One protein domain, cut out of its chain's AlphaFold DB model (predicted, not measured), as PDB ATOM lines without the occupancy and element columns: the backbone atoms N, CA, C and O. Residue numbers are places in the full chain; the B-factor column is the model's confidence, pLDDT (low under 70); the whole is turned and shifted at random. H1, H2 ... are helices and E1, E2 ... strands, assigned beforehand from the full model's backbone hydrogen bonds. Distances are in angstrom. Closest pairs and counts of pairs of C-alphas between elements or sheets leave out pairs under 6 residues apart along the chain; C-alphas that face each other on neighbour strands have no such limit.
ATOM      1  N   GLN A   4     151.377 219.272 131.781       83.06
ATOM      2  CA  GLN A   4     152.639 219.473 131.080       83.06
ATOM      3  C   GLN A   4     153.853 219.439 132.024       83.06
ATOM      4  O   GLN A   4     154.842 218.782 131.718       83.06
ATOM      5  N   GLU A   5     153.780 220.063 133.203       84.25
ATOM      6  CA  GLU A   5     154.863 220.032 134.205       84.25
ATOM      7  C   GLU A   5     155.134 218.609 134.727       84.25
ATOM      8  O   GLU A   5     156.282 218.209 134.946       84.25
ATOM      9  N   LEU A   6     154.073 217.823 134.927       82.25
ATOM     10  CA  LEU A   6     154.170 216.414 135.322       82.25
ATOM     11  C   LEU A   6     154.782 215.558 134.213       82.25
ATOM     12  O   LEU A   6     155.636 214.706 134.486       82.25
ATOM     13  N   PHE A   7     154.365 215.805 132.973       87.00
ATOM     14  CA  PHE A   7     154.943 215.156 131.810       87.00
ATOM     15  C   PHE A   7     156.428 215.481 131.685       87.00
ATOM     16  O   PHE A   7     157.225 214.564 131.531       87.00
ATOM     17  N   GLU A   8     156.835 216.741 131.828       87.62
ATOM     18  CA  GLU A   8     158.239 217.153 131.720       87.62
ATOM     19  C   GLU A   8     159.122 216.499 132.786       87.62
ATOM     20  O   GLU A   8     160.213 216.017 132.466       87.62
ATOM     21  N   LYS A   9     158.636 216.384 134.029       85.31
ATOM     22  CA  LYS A   9     159.329 215.624 135.084       85.31
ATOM     23  C   LYS A   9     159.517 214.154 134.708       85.31
ATOM     24  O   LYS A   9     160.587 213.599 134.941       85.31
ATOM     25  N   TRP A  10     158.495 213.522 134.131       83.38
ATOM     26  CA  TRP A  10     158.570 212.126 133.692       83.38
ATOM     27  C   TRP A  10     159.450 211.944 132.443       83.38
ATOM     28  O   TRP A  10     160.214 210.980 132.366       83.38
ATOM     29  N   TYR A  11     159.345 212.857 131.480       85.31
ATOM     30  CA  TYR A  11     159.997 212.831 130.169       85.31
ATOM     31  C   TYR A  11     161.488 213.174 130.250       85.31
ATOM     32  O   TYR A  11     162.278 212.696 129.433       85.31
ATOM     33  N   SER A  12     161.889 213.973 131.243       86.38
ATOM     34  CA  SER A  12     163.275 214.398 131.445       86.38
ATOM     35  C   SER A  12     164.248 213.212 131.438       86.38
ATOM     36  O   SER A  12     164.107 212.248 132.188       86.38
ATOM     37  N   GLY A  13     165.237 213.274 130.542       79.12
ATOM     38  CA  GLY A  13     166.274 212.248 130.393       79.12
ATOM     39  C   GLY A  13     165.856 210.990 129.623       79.12
ATOM     40  O   GLY A  13     166.692 210.110 129.412       79.12
ATOM     41  N   ARG A  14     164.606 210.888 129.154       84.44
ATOM     42  CA  ARG A  14     164.139 209.759 128.336       84.44
ATOM     43  C   ARG A  14     164.327 210.061 126.852       84.44
ATOM     44  O   ARG A  14     163.971 211.130 126.366       84.44
ATOM     45  N   ARG A  15     164.855 209.091 126.101       82.38
ATOM     46  CA  ARG A  15     164.821 209.115 124.631       82.38
ATOM     47  C   ARG A  15     163.628 208.304 124.157       82.38
ATOM     48  O   ARG A  15     163.608 207.091 124.339       82.38
ATOM     49  N   LEU A  16     162.661 208.971 123.541       81.88
ATOM     50  CA  LEU A  16     161.529 208.319 122.890       81.88
ATOM     51  C   LEU A  16     161.679 208.425 121.372       81.88
ATOM     52  O   LEU A  16     162.187 209.419 120.859       81.88
ATOM     53  N   ASN A  17     161.219 207.404 120.652       87.88
ATOM     54  CA  ASN A  17     161.157 207.427 119.191       87.88
ATOM     55  C   ASN A  17     159.805 207.993 118.719       87.88
ATOM     56  O   ASN A  17     159.034 207.315 118.047       87.88
ATOM     57  N   MET A  18     159.475 209.201 119.179       90.25
ATOM     58  CA  MET A  18     158.247 209.931 118.842       90.25
ATOM     59  C   MET A  18     158.444 211.433 119.087       90.25
ATOM     60  O   MET A  18     159.385 211.836 119.772       90.25
ATOM     61  N   THR A  19     157.566 212.268 118.528       90.38
ATOM     62  CA  THR A  19     157.589 213.715 118.781       90.38
ATOM     63  C   THR A  19     157.145 214.028 120.212       90.38
ATOM     64  O   THR A  19     156.414 213.256 120.826       90.38
ATOM     65  N   TYR A  20     157.548 215.192 120.732       88.94
ATOM     66  CA  TYR A  20     157.123 215.662 122.058       88.94
ATOM     67  C   TYR A  20     155.594 215.708 122.193       88.94
ATOM     68  O   TYR A  20     155.056 215.231 123.183       88.94
ATOM     69  N   SER A  21     154.892 216.234 121.182       89.38
ATOM     70  CA  SER A  21     153.429 216.340 121.200       89.38
ATOM     71  C   SER A  21     152.748 214.974 121.264       89.38
ATOM     72  O   SER A  21     151.865 214.782 122.093       89.38
ATOM     73  N   ALA A  22     153.201 214.011 120.455       88.88
ATOM     74  CA  ALA A  22     152.679 212.648 120.489       88.88
ATOM     75  C   ALA A  22     152.997 211.954 121.823       88.88
ATOM     76  O   ALA A  22     152.161 211.233 122.360       88.88
ATOM     77  N   ALA A  23     154.187 212.190 122.386       89.25
ATOM     78  CA  ALA A  23     154.561 211.654 123.690       89.25
ATOM     79  C   ALA A  23     153.683 212.198 124.820       89.25
ATOM     80  O   ALA A  23     153.271 211.421 125.680       89.25
ATOM     81  N   LEU A  24     153.387 213.499 124.805       89.06
ATOM     82  CA  LEU A  24     152.492 214.132 125.770       89.06
ATOM     83  C   LEU A  24     151.076 213.560 125.644       89.06
ATOM     84  O   LEU A  24     150.535 213.083 126.634       89.06
ATOM     85  N   GLU A  25     150.519 213.511 124.433       90.50
ATOM     86  CA  GLU A  25     149.167 212.990 124.188       90.50
ATOM     87  C   GLU A  25     149.021 211.528 124.641       90.50
ATOM     88  O   GLU A  25     148.091 211.179 125.370       90.50
ATOM     89  N   VAL A  26     149.978 210.668 124.275       88.94
ATOM     90  CA  VAL A  26     149.985 209.259 124.700       88.94
ATOM     91  C   VAL A  26     150.129 209.141 126.217       88.94
ATOM     92  O   VAL A  26     149.485 208.287 126.829       88.94
ATOM     93  N   TRP A  27     150.959 209.976 126.843       88.62
ATOM     94  CA  TRP A  27     151.151 209.972 128.292       88.62
ATOM     95  C   TRP A  27     149.886 210.406 129.044       88.62
ATOM     96  O   TRP A  27     149.493 209.743 130.008       88.62
ATOM     97  N   GLU A  28     149.210 211.455 128.571       88.31
ATOM     98  CA  GLU A  28     147.939 211.930 129.127       88.31
ATOM     99  C   GLU A  28     146.845 210.866 128.982       88.31
ATOM    100  O   GLU A  28     146.194 210.504 129.968       88.31
ATOM    101  N   ALA A  29     146.703 210.293 127.783       86.88
ATOM    102  CA  ALA A  29     145.735 209.234 127.509       86.88
ATOM    103  C   ALA A  29     145.984 207.988 128.373       86.88
ATOM    104  O   ALA A  29     145.049 207.423 128.945       86.88
ATOM    105  N   SER A  30     147.251 207.587 128.526       85.62
ATOM    106  CA  SER A  30     147.625 206.432 129.346       85.62
ATOM    107  C   SER A  30     147.221 206.633 130.806       85.62
ATOM    108  O   SER A  30     146.598 205.755 131.398       85.62
ATOM    109  N   ARG A  31     147.501 207.804 131.388       84.56
ATOM    110  CA  ARG A  31     147.157 208.100 132.789       84.56
ATOM    111  C   ARG A  31     145.651 208.142 133.019       84.56
ATOM    112  O   ARG A  31     145.172 207.551 133.980       84.56
ATOM    113  N   ALA A  32     144.902 208.727 132.086       82.56
ATOM    114  CA  ALA A  32     143.442 208.747 132.140       82.56
ATOM    115  C   ALA A  32     142.798 207.347 132.042       82.56
ATOM    116  O   ALA A  32     141.643 207.179 132.454       82.56
ATOM    117  N   SER A  33     143.524 206.367 131.488       85.06
ATOM    118  CA  SER A  33     143.085 204.971 131.351       85.06
ATOM    119  C   SER A  33     143.467 204.067 132.527       85.06
ATOM    120  O   SER A  33     142.898 202.986 132.665       85.06
ATOM    121  N   ILE A  34     144.419 204.483 133.368       85.75
ATOM    122  CA  ILE A  34     144.886 203.687 134.503       85.75
ATOM    123  C   ILE A  34     143.993 203.960 135.709       85.75
ATOM    124  O   ILE A  34     143.858 205.095 136.170       85.75
ATOM    125  N   GLU A  35     143.434 202.883 136.247       87.75
ATOM    126  CA  GLU A  35     142.626 202.889 137.456       87.75
ATOM    127  C   GLU A  35     143.311 202.024 138.520       87.75
ATOM    128  O   GLU A  35     143.630 200.857 138.284       87.75
ATOM    129  N   ILE A  36     143.585 202.616 139.682       86.69
ATOM    130  CA  ILE A  36     144.240 201.951 140.808       86.69
ATOM    131  C   ILE A  36     143.184 201.506 141.812       86.69
ATOM    132  O   ILE A  36     142.381 202.303 142.293       86.69
ATOM    133  N   GLU A  37     143.216 200.227 142.170       86.38
ATOM    134  CA  GLU A  37     142.422 199.695 143.271       86.38
ATOM    135  C   GLU A  37     143.176 199.888 144.590       86.38
ATOM    136  O   GLU A  37     144.290 199.390 144.763       86.38
ATOM    137  N   LEU A  38     142.568 200.632 145.515       80.88
ATOM    138  CA  LEU A  38     143.106 200.867 146.851       80.88
ATOM    139  C   LEU A  38     142.329 200.051 147.895       80.88
ATOM    140  O   LEU A  38     141.096 200.032 147.850       80.88
ATOM    141  N   PRO A  39     143.009 199.424 148.872       76.38
ATOM    142  CA  PRO A  39     142.361 198.860 150.048       76.38
ATOM    143  C   PRO A  39     141.466 199.889 150.752       76.38
ATOM    144  O   PRO A  39     141.806 201.066 150.891       76.38
ATOM    145  N   THR A  40     140.319 199.435 151.250       69.62
ATOM    146  CA  THR A  40     139.269 200.280 151.846       69.62
ATOM    147  C   THR A  40     139.649 200.939 153.180       69.62
ATOM    148  O   THR A  40     138.881 201.745 153.698       69.62
ATOM    149  N   GLY A  41     140.838 200.673 153.727       65.12
ATOM    150  CA  GLY A  41     141.347 201.354 154.915       65.12
ATOM    151  C   GLY A  41     142.728 200.868 155.345       65.12
ATOM    152  O   GLY A  41     143.184 199.803 154.931       65.12
ATOM    153  N   GLY A  42     143.378 201.660 156.199       68.50
ATOM    154  CA  GLY A  42     144.667 201.336 156.805       68.50
ATOM    155  C   GLY A  42     145.801 202.266 156.386       68.50
ATOM    156  O   GLY A  42     145.592 203.331 155.803       68.50
ATOM    157  N   TYR A  43     147.006 201.838 156.734       66.00
ATOM    158  CA  TYR A  43     148.256 202.510 156.423       66.00
ATOM    159  C   TYR A  43     148.947 201.797 155.264       66.00
ATOM    160  O   TYR A  43     148.947 200.566 155.192       66.00
ATOM    161  N   TYR A  44     149.555 202.575 154.380       75.12
ATOM    162  CA  TYR A  44     150.247 202.071 153.204       75.12
ATOM    163  C   TYR A  44     151.745 202.037 153.475       75.12
ATOM    164  O   TYR A  44     152.332 203.030 153.901       75.12
ATOM    165  N   CYS A  45     152.375 200.899 153.201       68.25
ATOM    166  CA  CYS A  45     153.826 200.794 153.234       68.25
ATOM    167  C   CYS A  45     154.353 201.034 151.816       68.25
ATOM    168  O   CYS A  45     154.185 200.192 150.931       68.25
ATOM    169  N   GLY A  46     154.933 202.211 151.582       66.94
ATOM    170  CA  GLY A  46     155.577 202.523 150.311       66.94
ATOM    171  C   GLY A  46     156.865 201.717 150.149       66.94
ATOM    172  O   GLY A  46     157.671 201.632 151.075       66.94
ATOM    173  N   TYR A  47     157.095 201.140 148.969       59.50
ATOM    174  CA  TYR A  47     158.374 200.491 148.676       59.50
ATOM    175  C   TYR A  47     159.511 201.522 148.771       59.50
ATOM    176  O   TYR A  47     159.532 202.493 148.017       59.50
ATOM    177  N   GLY A  48     160.439 201.317 149.710       65.31
ATOM    178  CA  GLY A  48     161.533 202.255 149.982       65.31
ATOM    179  C   GLY A  48     161.173 203.428 150.903       65.31
ATOM    180  O   GLY A  48     161.964 204.361 151.007       65.31
ATOM    181  N   CYS A  49     160.014 203.398 151.570       64.56
ATOM    182  CA  CYS A  49     159.651 204.379 152.590       64.56
ATOM    183  C   CYS A  49     159.790 203.764 153.991       64.56
ATOM    184  O   CYS A  49     159.230 202.708 154.267       64.56
ATOM    185  N   GLU A  50     160.530 204.426 154.885       67.50
ATOM    186  CA  GLU A  50     160.703 203.985 156.283       67.50
ATOM    187  C   GLU A  50     159.465 204.267 157.153       67.50
ATOM    188  O   GLU A  50     159.384 203.835 158.304       67.50
ATOM    189  N   HIS A  51     158.489 204.997 156.608       70.50
ATOM    190  CA  HIS A  51     157.297 205.435 157.317       70.50
ATOM    191  C   HIS A  51     156.024 204.927 156.646       70.50
ATOM    192  O   HIS A  51     155.911 204.850 155.423       70.50
ATOM    193  N   MET A  52     155.053 204.592 157.492       76.62
ATOM    194  CA  MET A  52     153.696 204.273 157.078       76.62
ATOM    195  C   MET A  52     153.026 205.542 156.554       76.62
ATOM    196  O   MET A  52     152.984 206.548 157.258       76.62
ATOM    197  N   MET A  53     152.511 205.488 155.329       79.38
ATOM    198  CA  MET A  53     151.769 206.590 154.722       79.38
ATOM    199  C   MET A  53     150.291 206.473 155.080       79.38
ATOM    200  O   MET A  53     149.722 205.372 155.069       79.38
ATOM    201  N   GLU A  54     149.651 207.600 155.382       81.56
ATOM    202  CA  GLU A  54     148.210 207.605 155.584       81.56
ATOM    203  C   GLU A  54     147.485 207.388 154.252       81.56
ATOM    204  O   GLU A  54     147.949 207.773 153.178       81.56
ATOM    205  N   SER A  55     146.300 206.776 154.319       81.69
ATOM    206  CA  SER A  55     145.442 206.555 153.146       81.69
ATOM    207  C   SER A  55     145.175 207.840 152.364       81.69
ATOM    208  O   SER A  55     145.131 207.824 151.136       81.69
ATOM    209  N   ARG A  56     145.042 208.965 153.072       83.62
ATOM    210  CA  ARG A  56     144.853 210.277 152.462       83.62
ATOM    211  C   ARG A  56     146.050 210.680 151.598       83.62
ATOM    212  O   ARG A  56     145.843 211.023 150.441       83.62
ATOM    213  N   ASP A  57     147.267 210.575 152.126       84.06
ATOM    214  CA  ASP A  57     148.490 210.971 151.414       84.06
ATOM    215  C   ASP A  57     148.684 210.145 150.139       84.06
ATOM    216  O   ASP A  57     149.062 210.660 149.088       84.06
ATOM    217  N   VAL A  58     148.374 208.848 150.210       84.44
ATOM    218  CA  VAL A  58     148.465 207.937 149.059       84.44
ATOM    219  C   VAL A  58     147.457 208.322 147.977       84.44
ATOM    220  O   VAL A  58     147.796 208.344 146.794       84.44
ATOM    221  N   ARG A  59     146.225 208.663 148.365       85.88
ATOM    222  CA  ARG A  59     145.178 209.104 147.431       85.88
ATOM    223  C   ARG A  59     145.508 210.452 146.794       85.88
ATOM    224  O   ARG A  59     145.326 210.609 145.584       85.88
ATOM    225  N   GLU A  60     146.030 211.393 147.582       86.12
ATOM    226  CA  GLU A  60     146.518 212.684 147.084       86.12
ATOM    227  C   GLU A  60     147.643 212.462 146.062       86.12
ATOM    228  O   GLU A  60     147.538 212.942 144.935       86.12
ATOM    229  N   ALA A  61     148.633 211.619 146.372       84.88
ATOM    230  CA  ALA A  61     149.731 211.304 145.455       84.88
ATOM    231  C   ALA A  61     149.266 210.645 144.141       84.88
ATOM    232  O   ALA A  61     149.790 210.963 143.072       84.88
ATOM    233  N   ILE A  62     148.276 209.746 144.183       84.75
ATOM    234  CA  ILE A  62     147.708 209.101 142.983       84.75
ATOM    235  C   ILE A  62     146.980 210.122 142.102       84.75
ATOM    236  O   ILE A  62     147.157 210.125 140.880       84.75
ATOM    237  N   THR A  63     146.214 211.021 142.721       82.44
ATOM    238  CA  THR A  63     145.479 212.080 142.017       82.44
ATOM    239  C   THR A  63     146.428 213.129 141.432       82.44
ATOM    240  O   THR A  63     146.265 213.539 140.283       82.44
ATOM    241  N   GLU A  64     147.476 213.523 142.160       83.44
ATOM    242  CA  GLU A  64     148.553 214.378 141.636       83.44
ATOM    243  C   GLU A  64     149.317 213.691 140.499       83.44
ATOM    244  O   GLU A  64     149.716 214.316 139.511       83.44
ATOM    245  N   ALA A  65     149.463 212.369 140.586       80.88
ATOM    246  CA  ALA A  65     149.919 211.526 139.497       80.88
ATOM    247  C   ALA A  65     148.839 211.289 138.426       80.88
ATOM    248  O   ALA A  65     149.059 210.461 137.548       80.88
ATOM    249  N   GLY A  66     147.741 212.051 138.400       80.12
ATOM    250  CA  GLY A  66     146.753 212.085 137.314       80.12
ATOM    251  C   GLY A  66     146.139 210.728 136.974       80.12
ATOM    252  O   GLY A  66     145.689 210.541 135.844       80.12
ATOM    253  N   LEU A  67     146.185 209.780 137.910       86.38
ATOM    254  CA  LEU A  67     145.591 208.456 137.783       86.38
ATOM    255  C   LEU A  67     144.218 208.461 138.451       86.38
ATOM    256  O   LEU A  67     143.920 209.322 139.283       86.38
ATOM    257  N   LYS A  68     143.387 207.479 138.113       86.44
ATOM    258  CA  LYS A  68     142.077 207.302 138.746       86.44
ATOM    259  C   LYS A  68     142.158 206.291 139.877       86.44
ATOM    260  O   LYS A  68     142.947 205.349 139.816       86.44
ATOM    261  N   ILE A  69     141.314 206.466 140.887       87.44
ATOM    262  CA  ILE A  69     141.122 205.493 141.962       87.44
ATOM    263  C   ILE A  69     139.793 204.790 141.722       87.44
ATOM    264  O   ILE A  69     138.764 205.431 141.518       87.44
ATOM    265  N   LYS A  70     139.815 203.459 141.750       86.31
ATOM    266  CA  LYS A  70     138.637 202.642 141.483       86.31
ATOM    267  C   LYS A  70     137.532 202.917 142.493       86.31
ATOM    268  O   LYS A  70     137.744 202.807 143.698       86.31
TER     269      LYS A  70
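AT A GLANCE: This is residues 4 to 70 of the 73 residues of an uncharacterized protein of Pantoea cypripedii (UniProt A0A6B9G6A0). A two-stranded hairpin, E1 and E2, lies at one end with H3 running from it, and H1 and H2 make the other end; residues 34 to 42 bridge the two lobes. Residues 35 to 36 pair parallel with 68 to 69 between them. The 67 printed residues, mostly helix, run H1 H2 E1 E2 H3, with E1 and E2 antiparallel. The whole is loose, radius of gyration of the C-alphas 14.6 A, and spans 42 by 26 by 17 A.

IN THESE COORDINATES: E1 is residues 43 to 45 and E2 52 to 54. H3, 55 to 64, spans 14.3 A and ends at (148.553, 214.378, 141.636). H2, 20 to 33, spans 19.9 A. H1, 4 to 11, spans 10.0 A from (152.639, 219.473, 131.080).

HOW THE PARTS SIT: In the hairpin, N 44 and O 53 are 2.9 A apart, within hydrogen-bond range. The closest C-alphas of E1 and H3, Tyr 43 and Ser 55, are 5.9 A apart. H2 and H3 are apart. H1 and residues 24 to 27 of H2 only just touch, with 3 pairs of C-alphas within 8 A, the closest Phe 7 and Leu 24 at 6.6 A; they are about perpendicular, 82 degrees. In H1, H2 and H3 every O i to N i+4 pair is within hydrogen-bond range.

THE WHOLE: The printed part has no cut and no long link. Residues 12 to 19 stand free. pLDDT is under 70 at residues 40 to 43 and 45 to 50.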